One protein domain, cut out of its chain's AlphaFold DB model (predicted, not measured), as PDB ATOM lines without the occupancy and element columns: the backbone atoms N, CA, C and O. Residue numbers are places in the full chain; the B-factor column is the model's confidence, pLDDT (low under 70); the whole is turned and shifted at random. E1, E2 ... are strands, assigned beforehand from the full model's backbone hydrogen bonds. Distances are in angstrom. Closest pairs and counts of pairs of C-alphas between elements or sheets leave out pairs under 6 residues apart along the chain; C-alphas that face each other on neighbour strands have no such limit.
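This is residues 482 to 595 of the 595 residues of an uncharacterized protein of Pseudomonas sp. (UniProt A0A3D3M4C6). Two twisted antiparallel sheets lie face to face as a long, narrow sandwich: a larger sheet in which E3, E6 and E7 are long and E1 is a shorter edge strand, and a smaller sheet of E2, E4 and E5 over one of its faces. The long strands run lengthwise along the rod, and the link from E6 to E7 lies at one end of it. The 114 printed residues hold seven named strands, E1 to E7 along the chain, and no named helix: an all strand domain. The sheet orders are E1, E7, E6, E3 and E2, E4, E5. The whole is compact, with a radius of gyration of the C-alphas of 14.9 A and spans of 49 by 23 by 20 A.

In the larger sheet E6, residues 561 to 573, and E7, residues 583 to 594, are inner strands and a hairpin, with N 566 and O 591 2.8 A apart. E3, residues 522 to 533, is an edge strand antiparallel to E6, with N 527 and O 567 at 2.8 A. E1, residues 482 to 488, is the other edge strand, antiparallel to E7 at 171 degrees, with N 484 and O 590 at 2.8 A. In the smaller sheet E4, residues 537 to 545, and E5, residues 549 to 558, form a hairpin, with N 541 and O 554 at 2.8 A. E5 bends by 72 degrees at residue 552. E2, residues 500 to 504, is antiparallel to E4, with N 503 and O 542 at 2.9 A. The sheets' strands stand at 28 degrees to each other. Across the sandwich, the closest C-alphas of E2 and E3 are those of Leu 502 and Ala 527, 6.4 A apart, and those of E5 and E7 are Leu 552 and Leu 588, 6.5 A apart. E1 and E4 are apart.

E6 is 38.4 A long from first to last C-alpha, E3 34.4 A, E7 33.0 A, E4 24.8 A, E5 24.3 A, E1 20.1 A and E2 13.3 A. E1 begins with C-alpha 482 at (0.704, -35.237, 51.334), E6 with C-alpha 561 at (1.593, -32.553, 64.441), and E7 ends with C-alpha 594 at (2.633, -30.142, 58.081).

The C-alphas farthest apart are those of Ala 534 and Gly 578, 49.5 A. The printed part has no cut and ends at the chain's last residue, 595. The links E1 to E2 and E2 to E3 are long. In the latter, residues 507 to 508 pair antiparallel with residues 503 to 504 of E2. The mean pLDDT of the printed part is 73.4, and 44 residues are under 70, among them 489 to 499, 508 to 522 and 573 to 585.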
ATOM      1  N   VAL A 482       1.430 -34.071  51.848       68.56
ATOM      2  CA  VAL A 482       0.704 -35.237  51.334       68.56
ATOM      3  C   VAL A 482      -0.382 -34.714  50.408       68.56
ATOM      4  O   VAL A 482      -1.332 -34.098  50.882       68.56
ATOM      5  N   THR A 483      -0.253 -34.963  49.103       77.50
ATOM      6  CA  THR A 483      -1.301 -34.650  48.120       77.50
ATOM      7  C   THR A 483      -1.980 -35.932  47.653       77.50
ATOM      8  O   THR A 483      -1.309 -36.884  47.255       77.50
ATOM      9  N   ARG A 484      -3.314 -35.961  47.677       79.81
ATOM     10  CA  ARG A 484      -4.138 -37.011  47.068       79.81
ATOM     11  C   ARG A 484      -5.182 -36.394  46.150       79.81
ATOM     12  O   ARG A 484      -5.741 -35.353  46.471       79.81
ATOM     13  N   THR A 485      -5.469 -37.074  45.046       85.00
ATOM     14  CA  THR A 485      -6.526 -36.688  44.110       85.00
ATOM     15  C   THR A 485      -7.445 -37.878  43.870       85.00
ATOM     16  O   THR A 485      -6.969 -38.977  43.592       85.00
ATOM     17  N   LEU A 486      -8.750 -37.659  43.995       85.25
ATOM     18  CA  LEU A 486      -9.807 -38.602  43.639       85.25
ATOM     19  C   LEU A 486     -10.528 -38.068  42.406       85.25
ATOM     20  O   LEU A 486     -10.916 -36.901  42.390       85.25
ATOM     21  N   HIS A 487     -10.731 -38.932  41.416       83.31
ATOM     22  CA  HIS A 487     -11.564 -38.658  40.250       83.31
ATOM     23  C   HIS A 487     -12.782 -39.586  40.281       83.31
ATOM     24  O   HIS A 487     -12.610 -40.799  40.396       83.31
ATOM     25  N   ASP A 488     -13.987 -39.028  40.164       76.44
ATOM     26  CA  ASP A 488     -15.227 -39.788  39.994       76.44
ATOM     27  C   ASP A 488     -15.957 -39.301  38.739       76.44
ATOM     28  O   ASP A 488     -16.283 -38.121  38.602       76.44
ATOM     29  N   ASN A 489     -16.175 -40.234  37.814       65.88
ATOM     30  CA  ASN A 489     -16.842 -40.005  36.531       65.88
ATOM     31  C   ASN A 489     -18.111 -40.866  36.388       65.88
ATOM     32  O   ASN A 489     -18.597 -41.061  35.278       65.88
ATOM     33  N   THR A 490     -18.576 -41.488  37.477       57.38
ATOM     34  CA  THR A 490     -19.617 -42.533  37.439       57.38
ATOM     35  C   THR A 490     -20.912 -42.145  38.141       57.38
ATOM     36  O   THR A 490     -21.914 -42.848  38.017       57.38
ATOM     37  N   SER A 491     -20.907 -41.041  38.881       59.66
ATOM     38  CA  SER A 491     -22.019 -40.595  39.710       59.66
ATOM     39  C   SER A 491     -22.791 -39.453  39.039       59.66
ATOM     40  O   SER A 491     -22.285 -38.343  38.895       59.66
ATOM     41  N   ASP A 492     -24.049 -39.716  38.670       59.78
ATOM     42  CA  ASP A 492     -24.995 -38.682  38.234       59.78
ATOM     43  C   ASP A 492     -25.421 -37.825  39.441       59.78
ATOM     44  O   ASP A 492     -26.197 -38.265  40.302       59.78
ATOM     45  N   PHE A 493     -24.945 -36.579  39.519       62.81
ATOM     46  CA  PHE A 493     -25.382 -35.641  40.561       62.81
ATOM     47  C   PHE A 493     -26.700 -34.959  40.179       62.81
ATOM     48  O   PHE A 493     -26.730 -34.042  39.358       62.81
ATOM     49  N   TRP A 494     -27.799 -35.406  40.795       55.97
ATOM     50  CA  TRP A 494     -29.153 -34.906  40.535       55.97
ATOM     51  C   TRP A 494     -29.467 -33.535  41.167       55.97
ATOM     52  O   TRP A 494     -28.999 -33.164  42.241       55.97
ATOM     53  N   THR A 495     -30.333 -32.807  40.462       53.66
ATOM     54  CA  THR A 495     -30.514 -31.348  40.358       53.66
ATOM     55  C   THR A 495     -31.464 -30.695  41.379       53.66
ATOM     56  O   THR A 495     -32.229 -29.788  41.046       53.66
ATOM     57  N   GLY A 496     -31.422 -31.096  42.651       54.59
ATOM     58  CA  GLY A 496     -32.127 -30.350  43.707       54.59
ATOM     59  C   GLY A 496     -31.339 -29.108  44.136       54.59
ATOM     60  O   GLY A 496     -30.142 -29.238  44.376       54.59
ATOM     61  N   LEU A 497     -31.984 -27.938  44.287       51.78
ATOM     62  CA  LEU A 497     -31.433 -26.724  44.931       51.78
ATOM     63  C   LEU A 497     -30.817 -27.083  46.290       51.78
ATOM     64  O   LEU A 497     -31.514 -27.147  47.301       51.78
ATOM     65  N   SER A 498     -29.526 -27.381  46.299       57.44
ATOM     66  CA  SER A 498     -28.864 -27.980  47.449       57.44
ATOM     67  C   SER A 498     -27.527 -27.297  47.656       57.44
ATOM     68  O   SER A 498     -26.790 -27.021  46.712       57.44
ATOM     69  N   ASN A 499     -27.240 -27.008  48.915       69.38
ATOM     70  CA  ASN A 499     -26.001 -26.384  49.327       69.38
ATOM     71  C   ASN A 499     -24.905 -27.452  49.382       69.38
ATOM     72  O   ASN A 499     -25.078 -28.473  50.059       69.38
ATOM     73  N   CYS A 500     -23.785 -27.212  48.701       72.38
ATOM     74  CA  CYS A 500     -22.586 -28.032  48.825       72.38
ATOM     75  C   CYS A 500     -21.573 -27.355  49.760       72.38
ATOM     76  O   CYS A 500     -21.442 -26.128  49.797       72.38
ATOM     77  N   SER A 501     -20.871 -28.160  50.555       80.75
ATOM     78  CA  SER A 501     -19.810 -27.692  51.451       80.75
ATOM     79  C   SER A 501     -18.663 -28.691  51.471       80.75
ATOM     80  O   SER A 501     -18.884 -29.899  51.429       80.75
ATOM     81  N   LEU A 502     -17.432 -28.191  51.516       84.75
ATOM     82  CA  LEU A 502     -16.257 -29.033  51.679       84.75
ATOM     83  C   LEU A 502     -15.997 -29.225  53.173       84.75
ATOM     84  O   LEU A 502     -15.909 -28.250  53.925       84.75
ATOM     85  N   VAL A 503     -15.900 -30.481  53.597       86.00
ATOM     86  CA  VAL A 503     -15.709 -30.850  54.999       86.00
ATOM     87  C   VAL A 503     -14.330 -31.466  55.150       86.00
ATOM     88  O   VAL A 503     -13.984 -32.412  54.443       86.00
ATOM     89  N   ILE A 504     -13.551 -30.918  56.080       87.75
ATOM     90  CA  ILE A 504     -12.244 -31.446  56.467       87.75
ATOM     91  C   ILE A 504     -12.343 -31.789  57.945       87.75
ATOM     92  O   ILE A 504     -12.656 -30.922  58.759       87.75
ATOM     93  N   ASP A 505     -12.080 -33.049  58.279       90.19
ATOM     94  CA  ASP A 505     -12.033 -33.523  59.661       90.19
ATOM     95  C   ASP A 505     -13.334 -33.305  60.455       90.19
ATOM     96  O   ASP A 505     -13.323 -32.868  61.602       90.19
ATOM     97  N   GLU A 506     -14.477 -33.556  59.810       84.69
ATOM     98  CA  GLU A 506     -15.827 -33.333  60.367       84.69
ATOM     99  C   GLU A 506     -16.133 -31.869  60.750       84.69
ATOM    100  O   GLU A 506     -17.188 -31.574  61.313       84.69
ATOM    101  N   GLN A 507     -15.259 -30.925  60.394       77.12
ATOM    102  CA  GLN A 507     -15.514 -29.496  60.505       77.12
ATOM    103  C   GLN A 507     -15.951 -28.935  59.149       77.12
ATOM    104  O   GLN A 507     -15.258 -29.078  58.138       77.12
ATOM    105  N   VAL A 508     -17.107 -28.272  59.123       64.19
ATOM    106  CA  VAL A 508     -17.603 -27.565  57.935       64.19
ATOM    107  C   VAL A 508     -16.806 -26.269  57.787       64.19
ATOM    108  O   VAL A 508     -16.949 -25.367  58.608       64.19
ATOM    109  N   GLN A 509     -15.943 -26.185  56.771       62.97
ATOM    110  CA  GLN A 509     -14.963 -25.092  56.663       62.97
ATOM    111  C   GLN A 509     -15.431 -23.905  55.805       62.97
ATOM    112  O   GLN A 509     -14.827 -22.839  55.874       62.97
ATOM    113  N   HIS A 510     -16.516 -24.036  55.030       56.84
ATOM    114  CA  HIS A 510     -17.091 -22.919  54.266       56.84
ATOM    115  C   HIS A 510     -18.617 -22.835  54.396       56.84
ATOM    116  O   HIS A 510     -19.280 -23.877  54.442       56.84
ATOM    117  N   PRO A 511     -19.198 -21.615  54.414       52.53
ATOM    118  CA  PRO A 511     -20.633 -21.447  54.267       52.53
ATOM    119  C   PRO A 511     -21.056 -22.007  52.908       52.53
ATOM    120  O   PRO A 511     -20.417 -21.749  51.892       52.53
ATOM    121  N   ALA A 512     -22.127 -22.795  52.932       55.97
ATOM    122  CA  ALA A 512     -22.873 -23.270  51.779       55.97
ATOM    123  C   ALA A 512     -22.817 -22.302  50.582       55.97
ATOM    124  O   ALA A 512     -23.379 -21.206  50.650       55.97
ATOM    125  N   PHE A 513     -22.175 -22.702  49.481       56.28
ATOM    126  CA  PHE A 513     -22.296 -21.942  48.242       56.28
ATOM    127  C   PHE A 513     -23.658 -22.259  47.616       56.28
ATOM    128  O   PHE A 513     -23.952 -23.438  47.386       56.28
ATOM    129  N   PRO A 514     -24.495 -21.253  47.308       54.56
ATOM    130  CA  PRO A 514     -25.625 -21.486  46.434       54.56
ATOM    131  C   PRO A 514     -25.064 -21.821  45.053       54.56
ATOM    132  O   PRO A 514     -24.368 -21.013  44.436       54.56
ATOM    133  N   LEU A 515     -25.357 -23.020  44.557       54.19
ATOM    134  CA  LEU A 515     -25.138 -23.339  43.153       54.19
ATOM    135  C   LEU A 515     -26.095 -22.472  42.334       54.19
ATOM    136  O   LEU A 515     -27.275 -22.785  42.187       54.19
ATOM    137  N   VAL A 516     -25.599 -21.331  41.854       48.16
ATOM    138  CA  VAL A 516     -26.353 -20.476  40.941       48.16
ATOM    139  C   VAL A 516     -26.450 -21.222  39.618       48.16
ATOM    140  O   VAL A 516     -25.447 -21.431  38.937       48.16
ATOM    141  N   PHE A 517     -27.663 -21.651  39.271       51.59
ATOM    142  CA  PHE A 517     -27.961 -22.288  37.994       51.59
ATOM    143  C   PHE A 517     -27.615 -21.325  36.854       51.59
ATOM    144  O   PHE A 517     -28.338 -20.370  36.580       51.59
ATOM    145  N   GLY A 518     -26.484 -21.574  36.201       50.78
ATOM    146  CA  GLY A 518     -26.001 -20.821  35.053       50.78
ATOM    147  C   GLY A 518     -25.250 -21.735  34.089       50.78
ATOM    148  O   GLY A 518     -24.902 -22.864  34.424       50.78
ATOM    149  N   THR A 519     -24.992 -21.243  32.882       51.97
ATOM    150  CA  THR A 519     -24.318 -21.922  31.756       51.97
ATOM    151  C   THR A 519     -22.852 -22.315  32.012       51.97
ATOM    152  O   THR A 519     -22.115 -22.583  31.065       51.97
ATOM    153  N   ALA A 520     -22.384 -22.305  33.260       52.66
ATOM    154  CA  ALA A 520     -21.003 -22.615  33.597       52.66
ATOM    155  C   ALA A 520     -20.737 -24.122  33.435       52.66
ATOM    156  O   ALA A 520     -21.376 -24.946  34.085       52.66
ATOM    157  N   LEU A 521     -19.780 -24.470  32.568       61.72
ATOM    158  CA  LEU A 521     -19.336 -25.852  32.335       61.72
ATOM    159  C   LEU A 521     -18.523 -26.444  33.504       61.72
ATOM    160  O   LEU A 521     -18.398 -27.663  33.592       61.72
ATOM    161  N   LEU A 522     -17.974 -25.605  34.389       68.12
ATOM    162  CA  LEU A 522     -17.077 -26.008  35.474       68.12
ATOM    163  C   LEU A 522     -17.381 -25.210  36.746       68.12
ATOM    164  O   LEU A 522     -17.398 -23.979  36.727       68.12
ATOM    165  N   LEU A 523     -17.546 -25.917  37.861       72.44
ATOM    166  CA  LEU A 523     -17.623 -25.351  39.203       72.44
ATOM    167  C   LEU A 523     -16.388 -25.769  40.004       72.44
ATOM    168  O   LEU A 523     -16.044 -26.945  40.031       72.44
ATOM    169  N   THR A 524     -15.726 -24.824  40.671       76.88
ATOM    170  CA  THR A 524     -14.585 -25.106  41.555       76.88
ATOM    171  C   THR A 524     -14.836 -24.500  42.930       76.88
ATOM    172  O   THR A 524     -15.213 -23.335  43.026       76.88
ATOM    173  N   THR A 525     -14.599 -25.270  43.988       80.44
ATOM    174  CA  THR A 525     -14.599 -24.791  45.377       80.44
ATOM    175  C   THR A 525     -13.334 -25.258  46.083       80.44
ATOM    176  O   THR A 525     -12.819 -26.334  45.787       80.44
ATOM    177  N   SER A 526     -12.838 -24.468  47.031       82.19
ATOM    178  CA  SER A 526     -11.685 -24.835  47.854       82.19
ATOM    179  C   SER A 526     -11.929 -24.482  49.316       82.19
ATOM    180  O   SER A 526     -12.681 -23.553  49.595       82.19
ATOM    181  N   ALA A 527     -11.325 -25.239  50.229       84.38
ATOM    182  CA  ALA A 527     -11.308 -24.972  51.661       84.38
ATOM    183  C   ALA A 527      -9.916 -25.231  52.224       84.38
ATOM    184  O   ALA A 527      -9.200 -26.100  51.725       84.38
ATOM    185  N   SER A 528      -9.559 -24.530  53.294       84.75
ATOM    186  CA  SER A 528      -8.329 -24.790  54.035       84.75
ATOM    187  C   SER A 528      -8.598 -24.773  55.533       84.75
ATOM    188  O   SER A 528      -9.398 -23.968  56.004       84.75
ATOM    189  N   THR A 529      -7.955 -25.663  56.286       86.94
ATOM    190  CA  THR A 529      -8.046 -25.687  57.750       86.94
ATOM    191  C   THR A 529      -6.754 -26.156  58.394       86.94
ATOM    192  O   THR A 529      -5.920 -26.803  57.762       86.94
ATOM    193  N   THR A 530      -6.600 -25.839  59.677       86.00
ATOM    194  CA  THR A 530      -5.484 -26.303  60.496       86.00
ATOM    195  C   THR A 530      -5.955 -27.400  61.446       86.00
ATOM    196  O   THR A 530      -6.760 -27.148  62.339       86.00
ATOM    197  N   VAL A 531      -5.411 -28.607  61.298       85.88
ATOM    198  CA  VAL A 531      -5.705 -29.761  62.155       85.88
ATOM    199  C   VAL A 531      -4.510 -30.044  63.057       85.88
ATOM    200  O   VAL A 531      -3.389 -30.216  62.586       85.88
ATOM    201  N   ARG A 532      -4.743 -30.124  64.370       84.25
ATOM    202  CA  ARG A 532      -3.727 -30.549  65.343       84.25
ATOM    203  C   ARG A 532      -3.965 -31.998  65.741       84.25
ATOM    204  O   ARG A 532      -5.022 -32.338  66.266       84.25
ATOM    205  N   LEU A 533      -2.970 -32.841  65.505       80.56
ATOM    206  CA  LEU A 533      -3.023 -34.278  65.739       80.56
ATOM    207  C   LEU A 533      -2.083 -34.664  66.879       80.56
ATOM    208  O   LEU A 533      -0.873 -34.481  66.778       80.56
ATOM    209  N   ALA A 534      -2.635 -35.223  67.957       75.69
ATOM    210  CA  ALA A 534      -1.845 -35.745  69.077       75.69
ATOM    211  C   ALA A 534      -1.170 -37.094  68.754       75.69
ATOM    212  O   ALA A 534      -0.160 -37.445  69.355       75.69
ATOM    213  N   ALA A 535      -1.720 -37.842  67.798       70.88
ATOM    214  CA  ALA A 535      -1.208 -39.114  67.303       70.88
ATOM    215  C   ALA A 535      -1.555 -39.255  65.815       70.88
ATOM    216  O   ALA A 535      -2.416 -38.530  65.309       70.88
ATOM    217  N   ALA A 536      -0.896 -40.185  65.122       78.06
ATOM    218  CA  ALA A 536      -1.216 -40.468  63.730       78.06
ATOM    219  C   ALA A 536      -2.660 -40.981  63.593       78.06
ATOM    220  O   ALA A 536      -3.064 -41.874  64.338       78.06
ATOM    221  N   ARG A 537      -3.431 -40.432  62.650       87.31
ATOM    222  CA  ARG A 537      -4.791 -40.898  62.341       87.31
ATOM    223  C   ARG A 537      -5.205 -40.556  60.918       87.31
ATOM    224  O   ARG A 537      -4.563 -39.755  60.239       87.31
ATOM    225  N   GLU A 538      -6.312 -41.145  60.489       88.75
ATOM    226  CA  GLU A 538      -6.985 -40.716  59.273       88.75
ATOM    227  C   GLU A 538      -7.749 -39.408  59.503       88.75
ATOM    228  O   GLU A 538      -8.440 -39.229  60.511       88.75
ATOM    229  N   VAL A 539      -7.599 -38.489  58.555       89.62
ATOM    230  CA  VAL A 539      -8.365 -37.253  58.459       89.62
ATOM    231  C   VAL A 539      -9.291 -37.370  57.248       89.62
ATOM    232  O   VAL A 539      -8.791 -37.399  56.116       89.62
ATOM    233  N   PRO A 540     -10.616 -37.478  57.457       92.81
ATOM    234  CA  PRO A 540     -11.568 -37.572  56.364       92.81
ATOM    235  C   PRO A 540     -11.735 -36.212  55.686       92.81
ATOM    236  O   PRO A 540     -11.853 -35.178  56.350       92.81
ATOM    237  N   VAL A 541     -11.788 -36.222  54.359       90.31
ATOM    238  CA  VAL A 541     -12.100 -35.060  53.528       90.31
ATOM    239  C   VAL A 541     -13.133 -35.465  52.496       90.31
ATOM    240  O   VAL A 541     -12.952 -36.445  51.778       90.31
ATOM    241  N   TYR A 542     -14.238 -34.732  52.442       89.38
ATOM    242  CA  TYR A 542     -15.349 -35.062  51.560       89.38
ATOM    243  C   TYR A 542     -16.151 -33.819  51.183       89.38
ATOM    244  O   TYR A 542     -16.123 -32.792  51.866       89.38
ATOM    245  N   LEU A 543     -16.898 -33.924  50.090       85.88
ATOM    246  CA  LEU A 543     -17.915 -32.957  49.708       85.88
ATOM    247  C   LEU A 543     -19.246 -33.366  50.358       85.88
ATOM    248  O   LEU A 543     -19.707 -34.493  50.197       85.88
ATOM    249  N   SER A 544     -19.873 -32.476  51.122       82.06
ATOM    250  CA  SER A 544     -21.176 -32.717  51.744       82.06
ATOM    251  C   SER A 544     -22.290 -31.975  51.019       82.06
ATOM    252  O   SER A 544     -22.166 -30.781  50.737       82.06
ATOM    253  N   TRP A 545     -23.401 -32.677  50.795       75.69
ATOM    254  CA  TRP A 545     -24.647 -32.126  50.270       75.69
ATOM    255  C   TRP A 545     -25.741 -32.160  51.336       75.69
ATOM    256  O   TRP A 545     -26.022 -33.215  51.913       75.69
ATOM    257  N   ASN A 546     -26.369 -31.005  51.591       68.38
ATOM    258  CA  ASN A 546     -27.479 -30.848  52.547       68.38
ATOM    259  C   ASN A 546     -27.221 -31.492  53.927       68.38
ATOM    260  O   ASN A 546     -28.141 -32.023  54.550       68.38
ATOM    261  N   ALA A 547     -25.964 -31.474  54.385       63.91
ATOM    262  CA  ALA A 547     -25.487 -32.006  55.667       63.91
ATOM    263  C   ALA A 547     -25.708 -33.516  55.929       63.91
ATOM    264  O   ALA A 547     -25.301 -34.004  56.980       63.91
ATOM    265  N   SER A 548     -26.312 -34.273  55.006       64.88
ATOM    266  CA  SER A 548     -26.667 -35.688  55.222       64.88
ATOM    267  C   SER A 548     -25.958 -36.665  54.285       64.88
ATOM    268  O   SER A 548     -25.792 -37.830  54.642       64.88
ATOM    269  N   ARG A 549     -25.490 -36.211  53.113       76.06
ATOM    270  CA  ARG A 549     -24.831 -37.065  52.115       76.06
ATOM    271  C   ARG A 549     -23.358 -36.680  51.961       76.06
ATOM    272  O   ARG A 549     -23.058 -35.509  51.722       76.06
ATOM    273  N   LYS A 550     -22.453 -37.655  52.128       77.56
ATOM    274  CA  LYS A 550     -21.000 -37.519  51.913       77.56
ATOM    275  C   LYS A 550     -20.657 -38.060  50.526       77.56
ATOM    276  O   LYS A 550     -20.953 -39.214  50.236       77.56
ATOM    277  N   GLU A 551     -20.054 -37.228  49.698       77.88
ATOM    278  CA  GLU A 551     -19.718 -37.493  48.301       77.88
ATOM    279  C   GLU A 551     -18.258 -37.113  48.044       77.88
ATOM    280  O   GLU A 551     -17.697 -36.300  48.782       77.88
ATOM    281  N   LEU A 552     -17.621 -37.716  47.034       80.56
ATOM    282  CA  LEU A 552     -16.183 -37.545  46.766       80.56
ATOM    283  C   LEU A 552     -15.332 -37.699  48.041       80.56
ATOM    284  O   LEU A 552     -14.516 -36.843  48.365       80.56
ATOM    285  N   ALA A 553     -15.570 -38.750  48.823       86.56
ATOM    286  CA  ALA A 553     -14.909 -38.922  50.110       86.56
ATOM    287  C   ALA A 553     -13.527 -39.570  49.962       86.56
ATOM    288  O   ALA A 553     -13.368 -40.589  49.291       86.56
ATOM    289  N   MET A 554     -12.530 -39.015  50.647       88.69
ATOM    290  CA  MET A 554     -11.216 -39.627  50.821       88.69
ATOM    291  C   MET A 554     -10.708 -39.454  52.254       88.69
ATOM    292  O   MET A 554     -11.160 -38.579  52.986       88.69
ATOM    293  N   SER A 555      -9.716 -40.257  52.630       87.06
ATOM    294  CA  SER A 555      -8.984 -40.107  53.891       87.06
ATOM    295  C   SER A 555      -7.503 -39.846  53.623       87.06
ATOM    296  O   SER A 555      -6.891 -40.467  52.742       87.06
ATOM    297  N   LEU A 556      -6.914 -38.951  54.416       84.69
ATOM    298  CA  LEU A 556      -5.469 -38.752  54.517       84.69
ATOM    299  C   LEU A 556      -4.958 -39.360  55.823       84.69
ATOM    300  O   LEU A 556      -5.398 -38.962  56.896       84.69
ATOM    301  N   THR A 557      -4.002 -40.284  55.758       82.94
ATOM    302  CA  THR A 557      -3.294 -40.751  56.956       82.94
ATOM    303  C   THR A 557      -2.210 -39.736  57.306       82.94
ATOM    304  O   THR A 557      -1.211 -39.629  56.595       82.94
ATOM    305  N   LEU A 558      -2.412 -38.978  58.380       82.50
ATOM    306  CA  LEU A 558      -1.498 -37.927  58.822       82.50
ATOM    307  C   LEU A 558      -0.882 -38.299  60.172       82.50
ATOM    308  O   LEU A 558      -1.556 -38.851  61.039       82.50
ATOM    309  N   GLY A 559       0.409 -38.010  60.344       75.38
ATOM    310  CA  GLY A 559       1.131 -38.210  61.606       75.38
ATOM    311  C   GLY A 559       0.758 -37.183  62.683       75.38
ATOM    312  O   GLY A 559       0.074 -36.200  62.404       75.38
ATOM    313  N   ALA A 560       1.247 -37.370  63.912       76.19
ATOM    314  CA  ALA A 560       1.116 -36.356  64.963       76.19
ATOM    315  C   ALA A 560       1.747 -35.020  64.520       76.19
ATOM    316  O   ALA A 560       2.809 -35.016  63.900       76.19
ATOM    317  N   GLY A 561       1.120 -33.886  64.831       75.44
ATOM    318  CA  GLY A 561       1.593 -32.553  64.441       75.44
ATOM    319  C   GLY A 561       0.472 -31.585  64.076       75.44
ATOM    320  O   GLY A 561      -0.707 -31.937  64.113       75.44
ATOM    321  N   THR A 562       0.848 -30.360  63.725       80.00
ATOM    322  CA  THR A 562      -0.070 -29.369  63.155       80.00
ATOM    323  C   THR A 562      -0.024 -29.489  61.637       80.00
ATOM    324  O   THR A 562       1.047 -29.539  61.046       80.00
ATOM    325  N   TRP A 563      -1.181 -29.579  60.995       84.00
ATOM    326  CA  TRP A 563      -1.303 -29.745  59.552       84.00
ATOM    327  C   TRP A 563      -2.207 -28.669  58.986       84.00
ATOM    328  O   TRP A 563      -3.328 -28.507  59.454       84.00
ATOM    329  N   VAL A 564      -1.749 -27.981  57.950       86.62
ATOM    330  CA  VAL A 564      -2.577 -27.139  57.090       86.62
ATOM    331  C   VAL A 564      -3.082 -28.008  55.947       86.62
ATOM    332  O   VAL A 564      -2.316 -28.432  55.084       86.62
ATOM    333  N   ILE A 565      -4.375 -28.308  55.948       88.31
ATOM    334  CA  ILE A 565      -5.022 -29.147  54.942       88.31
ATOM    335  C   ILE A 565      -5.825 -28.246  54.021       88.31
ATOM    336  O   ILE A 565      -6.749 -27.579  54.472       88.31
ATOM    337  N   THR A 566      -5.489 -28.254  52.736       87.94
ATOM    338  CA  THR A 566      -6.219 -27.560  51.676       87.94
ATOM    339  C   THR A 566      -6.884 -28.589  50.780       87.94
ATOM    340  O   THR A 566      -6.230 -29.516  50.312       87.94
ATOM    341  N   ALA A 567      -8.177 -28.439  50.537       88.62
ATOM    342  CA  ALA A 567      -8.949 -29.315  49.677       88.62
ATOM    343  C   ALA A 567      -9.633 -28.490  48.583       88.62
ATOM    344  O   ALA A 567     -10.166 -27.420  48.859       88.62
ATOM    345  N   THR A 568      -9.630 -28.995  47.354       86.81
ATOM    346  CA  THR A 568     -10.221 -28.360  46.174       86.81
ATOM    347  C   THR A 568     -11.088 -29.378  45.455       86.81
ATOM    348  O   THR A 568     -10.593 -30.422  45.041       86.81
ATOM    349  N   ALA A 569     -12.373 -29.073  45.295       85.31
ATOM    350  CA  ALA A 569     -13.305 -29.874  44.517       85.31
ATOM    351  C   ALA A 569     -13.649 -29.165  43.202       85.31
ATOM    352  O   ALA A 569     -13.929 -27.965  43.191       85.31
ATOM    353  N   GLN A 570     -13.648 -29.917  42.107       84.75
ATOM    354  CA  GLN A 570     -14.039 -29.478  40.770       84.75
ATOM    355  C   GLN A 570     -15.172 -30.361  40.256       84.75
ATOM    356  O   GLN A 570     -15.054 -31.584  40.292       84.75
ATOM    357  N   LEU A 571     -16.253 -29.749  39.773       80.50
ATOM    358  CA  LEU A 571     -17.420 -30.421  39.206       80.50
ATOM    359  C   LEU A 571     -17.615 -29.937  37.763       80.50
ATOM    360  O   LEU A 571     -17.810 -28.745  37.529       80.50
ATOM    361  N   ASN A 572     -17.575 -30.856  36.801       75.75
ATOM    362  CA  ASN A 572     -17.739 -30.590  35.373       75.75
ATOM    363  C   ASN A 572     -19.110 -31.036  34.879       75.75
ATOM    364  O   ASN A 572     -19.564 -32.146  35.171       75.75
ATOM    365  N   ARG A 573     -19.746 -30.175  34.089       68.50
ATOM    366  CA  ARG A 573     -21.014 -30.451  33.422       68.50
ATOM    367  C   ARG A 573     -20.747 -30.845  31.970       68.50
ATOM    368  O   ARG A 573     -19.969 -30.174  31.294       68.50
ATOM    369  N   ALA A 574     -21.365 -31.926  31.490       62.25
ATOM    370  CA  ALA A 574     -21.227 -32.324  30.089       62.25
ATOM    371  C   ALA A 574     -21.877 -31.257  29.191       62.25
ATOM    372  O   ALA A 574     -23.025 -30.875  29.414       62.25
ATOM    373  N   GLY A 575     -21.119 -30.748  28.217       55.09
ATOM    374  CA  GLY A 575     -21.424 -29.512  27.483       55.09
ATOM    375  C   GLY A 575     -22.706 -29.508  26.644       55.09
ATOM    376  O   GLY A 575     -23.155 -28.427  26.271       55.09
ATOM    377  N   ASP A 576     -23.323 -30.668  26.404       57.50
ATOM    378  CA  ASP A 576     -24.371 -30.816  25.383       57.50
ATOM    379  C   ASP A 576     -25.745 -31.216  25.945       57.50
ATOM    380  O   ASP A 576     -26.740 -31.249  25.218       57.50
ATOM    381  N   GLU A 577     -25.843 -31.489  27.246       54.06
ATOM    382  CA  GLU A 577     -27.104 -31.870  27.874       54.06
ATOM    383  C   GLU A 577     -27.739 -30.624  28.534       54.06
ATOM    384  O   GLU A 577     -27.087 -29.912  29.299       54.06
ATOM    385  N   GLY A 578     -28.996 -30.296  28.204       57.09
ATOM    386  CA  GLY A 578     -29.691 -29.073  28.656       57.09
ATOM    387  C   GLY A 578     -29.741 -28.883  30.188       57.09
ATOM    388  O   GLY A 578     -29.367 -29.797  30.908       57.09
ATOM    389  N   PRO A 579     -30.199 -27.722  30.724       56.22
ATOM    390  CA  PRO A 579     -30.130 -27.286  32.145       56.22
ATOM    391  C   PRO A 579     -30.465 -28.315  33.243       56.22
ATOM    392  O   PRO A 579     -30.144 -28.096  34.406       56.22
ATOM    393  N   SER A 580     -31.140 -29.402  32.880       55.69
ATOM    394  CA  SER A 580     -31.551 -30.519  33.724       55.69
ATOM    395  C   SER A 580     -30.515 -31.641  33.882       55.69
ATOM    396  O   SER A 580     -30.747 -32.532  34.694       55.69
ATOM    397  N   SER A 581     -29.417 -31.641  33.123       56.72
ATOM    398  CA  SER A 581     -28.354 -32.647  33.228       56.72
ATOM    399  C   SER A 581     -27.420 -32.373  34.401       56.72
ATOM    400  O   SER A 581     -26.992 -31.235  34.623       56.72
ATOM    401  N   GLY A 582     -27.128 -33.423  35.166       61.69
ATOM    402  CA  GLY A 582     -26.224 -33.375  36.311       61.69
ATOM    403  C   GLY A 582     -24.770 -33.056  35.943       61.69
ATOM    404  O   GLY A 582     -24.410 -32.848  34.783       61.69
ATOM    405  N   TYR A 583     -23.915 -33.004  36.965       64.31
ATOM    406  CA  TYR A 583     -22.459 -32.955  36.794       64.31
ATOM    407  C   TYR A 583     -21.917 -34.384  36.663       64.31
ATOM    408  O   TYR A 583     -22.300 -35.244  37.450       64.31
ATOM    409  N   HIS A 584     -21.022 -34.610  35.697       62.16
ATOM    410  CA  HIS A 584     -20.595 -35.949  35.253       62.16
ATOM    411  C   HIS A 584     -19.102 -36.236  35.469       62.16
ATOM    412  O   HIS A 584     -18.700 -37.392  35.494       62.16
ATOM    413  N   GLY A 585     -18.263 -35.207  35.627       62.09
ATOM    414  CA  GLY A 585     -16.823 -35.379  35.852       62.09
ATOM    415  C   GLY A 585     -16.360 -34.606  37.072       62.09
ATOM    416  O   GLY A 585     -16.510 -33.387  37.118       62.09
ATOM    417  N   GLN A 586     -15.810 -35.294  38.067       78.31
ATOM    418  CA  GLN A 586     -15.576 -34.699  39.376       78.31
ATOM    419  C   GLN A 586     -14.184 -35.020  39.887       78.31
ATOM    420  O   GLN A 586     -13.687 -36.135  39.739       78.31
ATOM    421  N   THR A 587     -13.539 -34.031  40.492       83.56
ATOM    422  CA  THR A 587     -12.211 -34.193  41.081       83.56
ATOM    423  C   THR A 587     -12.190 -33.593  42.475       83.56
ATOM    424  O   THR A 587     -12.592 -32.446  42.642       83.56
ATOM    425  N   LEU A 588     -11.693 -34.338  43.460       86.50
ATOM    426  CA  LEU A 588     -11.306 -33.804  44.765       86.50
ATOM    427  C   LEU A 588      -9.791 -33.937  44.913       86.50
ATOM    428  O   LEU A 588      -9.271 -35.049  44.940       86.50
ATOM    429  N   THR A 589      -9.089 -32.818  45.050       85.44
ATOM    430  CA  THR A 589      -7.659 -32.769  45.370       85.44
ATOM    431  C   THR A 589      -7.481 -32.270  46.793       85.44
ATOM    432  O   THR A 589      -8.014 -31.225  47.146       85.44
ATOM    433  N   VAL A 590      -6.721 -32.990  47.611       86.31
ATOM    434  CA  VAL A 590      -6.435 -32.625  48.998       86.31
ATOM    435  C   VAL A 590      -4.933 -32.628  49.218       86.31
ATOM    436  O   VAL A 590      -4.276 -33.638  48.981       86.31
ATOM    437  N   THR A 591      -4.404 -31.513  49.708       82.38
ATOM    438  CA  THR A 591      -3.005 -31.324  50.079       82.38
ATOM    439  C   THR A 591      -2.922 -31.000  51.563       82.38
ATOM    440  O   THR A 591      -3.430 -29.975  52.004       82.38
ATOM    441  N   ALA A 592      -2.264 -31.854  52.340       83.38
ATOM    442  CA  ALA A 592      -1.930 -31.589  53.732       83.38
ATOM    443  C   ALA A 592      -0.452 -31.242  53.843       83.38
ATOM    444  O   ALA A 592       0.393 -32.077  53.530       83.38
ATOM    445  N   VAL A 593      -0.149 -30.032  54.294       78.31
ATOM    446  CA  VAL A 593       1.205 -29.574  54.599       78.31
ATOM    447  C   VAL A 593       1.351 -29.534  56.107       78.31
ATOM    448  O   VAL A 593       0.566 -28.880  56.787       78.31
ATOM    449  N   ARG A 594       2.327 -30.248  56.655       73.50
ATOM    450  CA  ARG A 594       2.633 -30.142  58.081       73.50
ATOM    451  C   ARG A 594       3.275 -28.775  58.342       73.50
ATOM    452  O   ARG A 594       4.225 -28.416  57.651       73.50
ATOM    453  N   GLY A 595       2.702 -28.007  59.263       56.38
ATOM    454  CA  GLY A 595       3.097 -26.628  59.565       56.38
ATOM    455  C   GLY A 595       3.262 -26.375  61.044       56.38
ATOM    456  O   GLY A 595       3.153 -27.350  61.825       56.38
TER     457      GLY A 595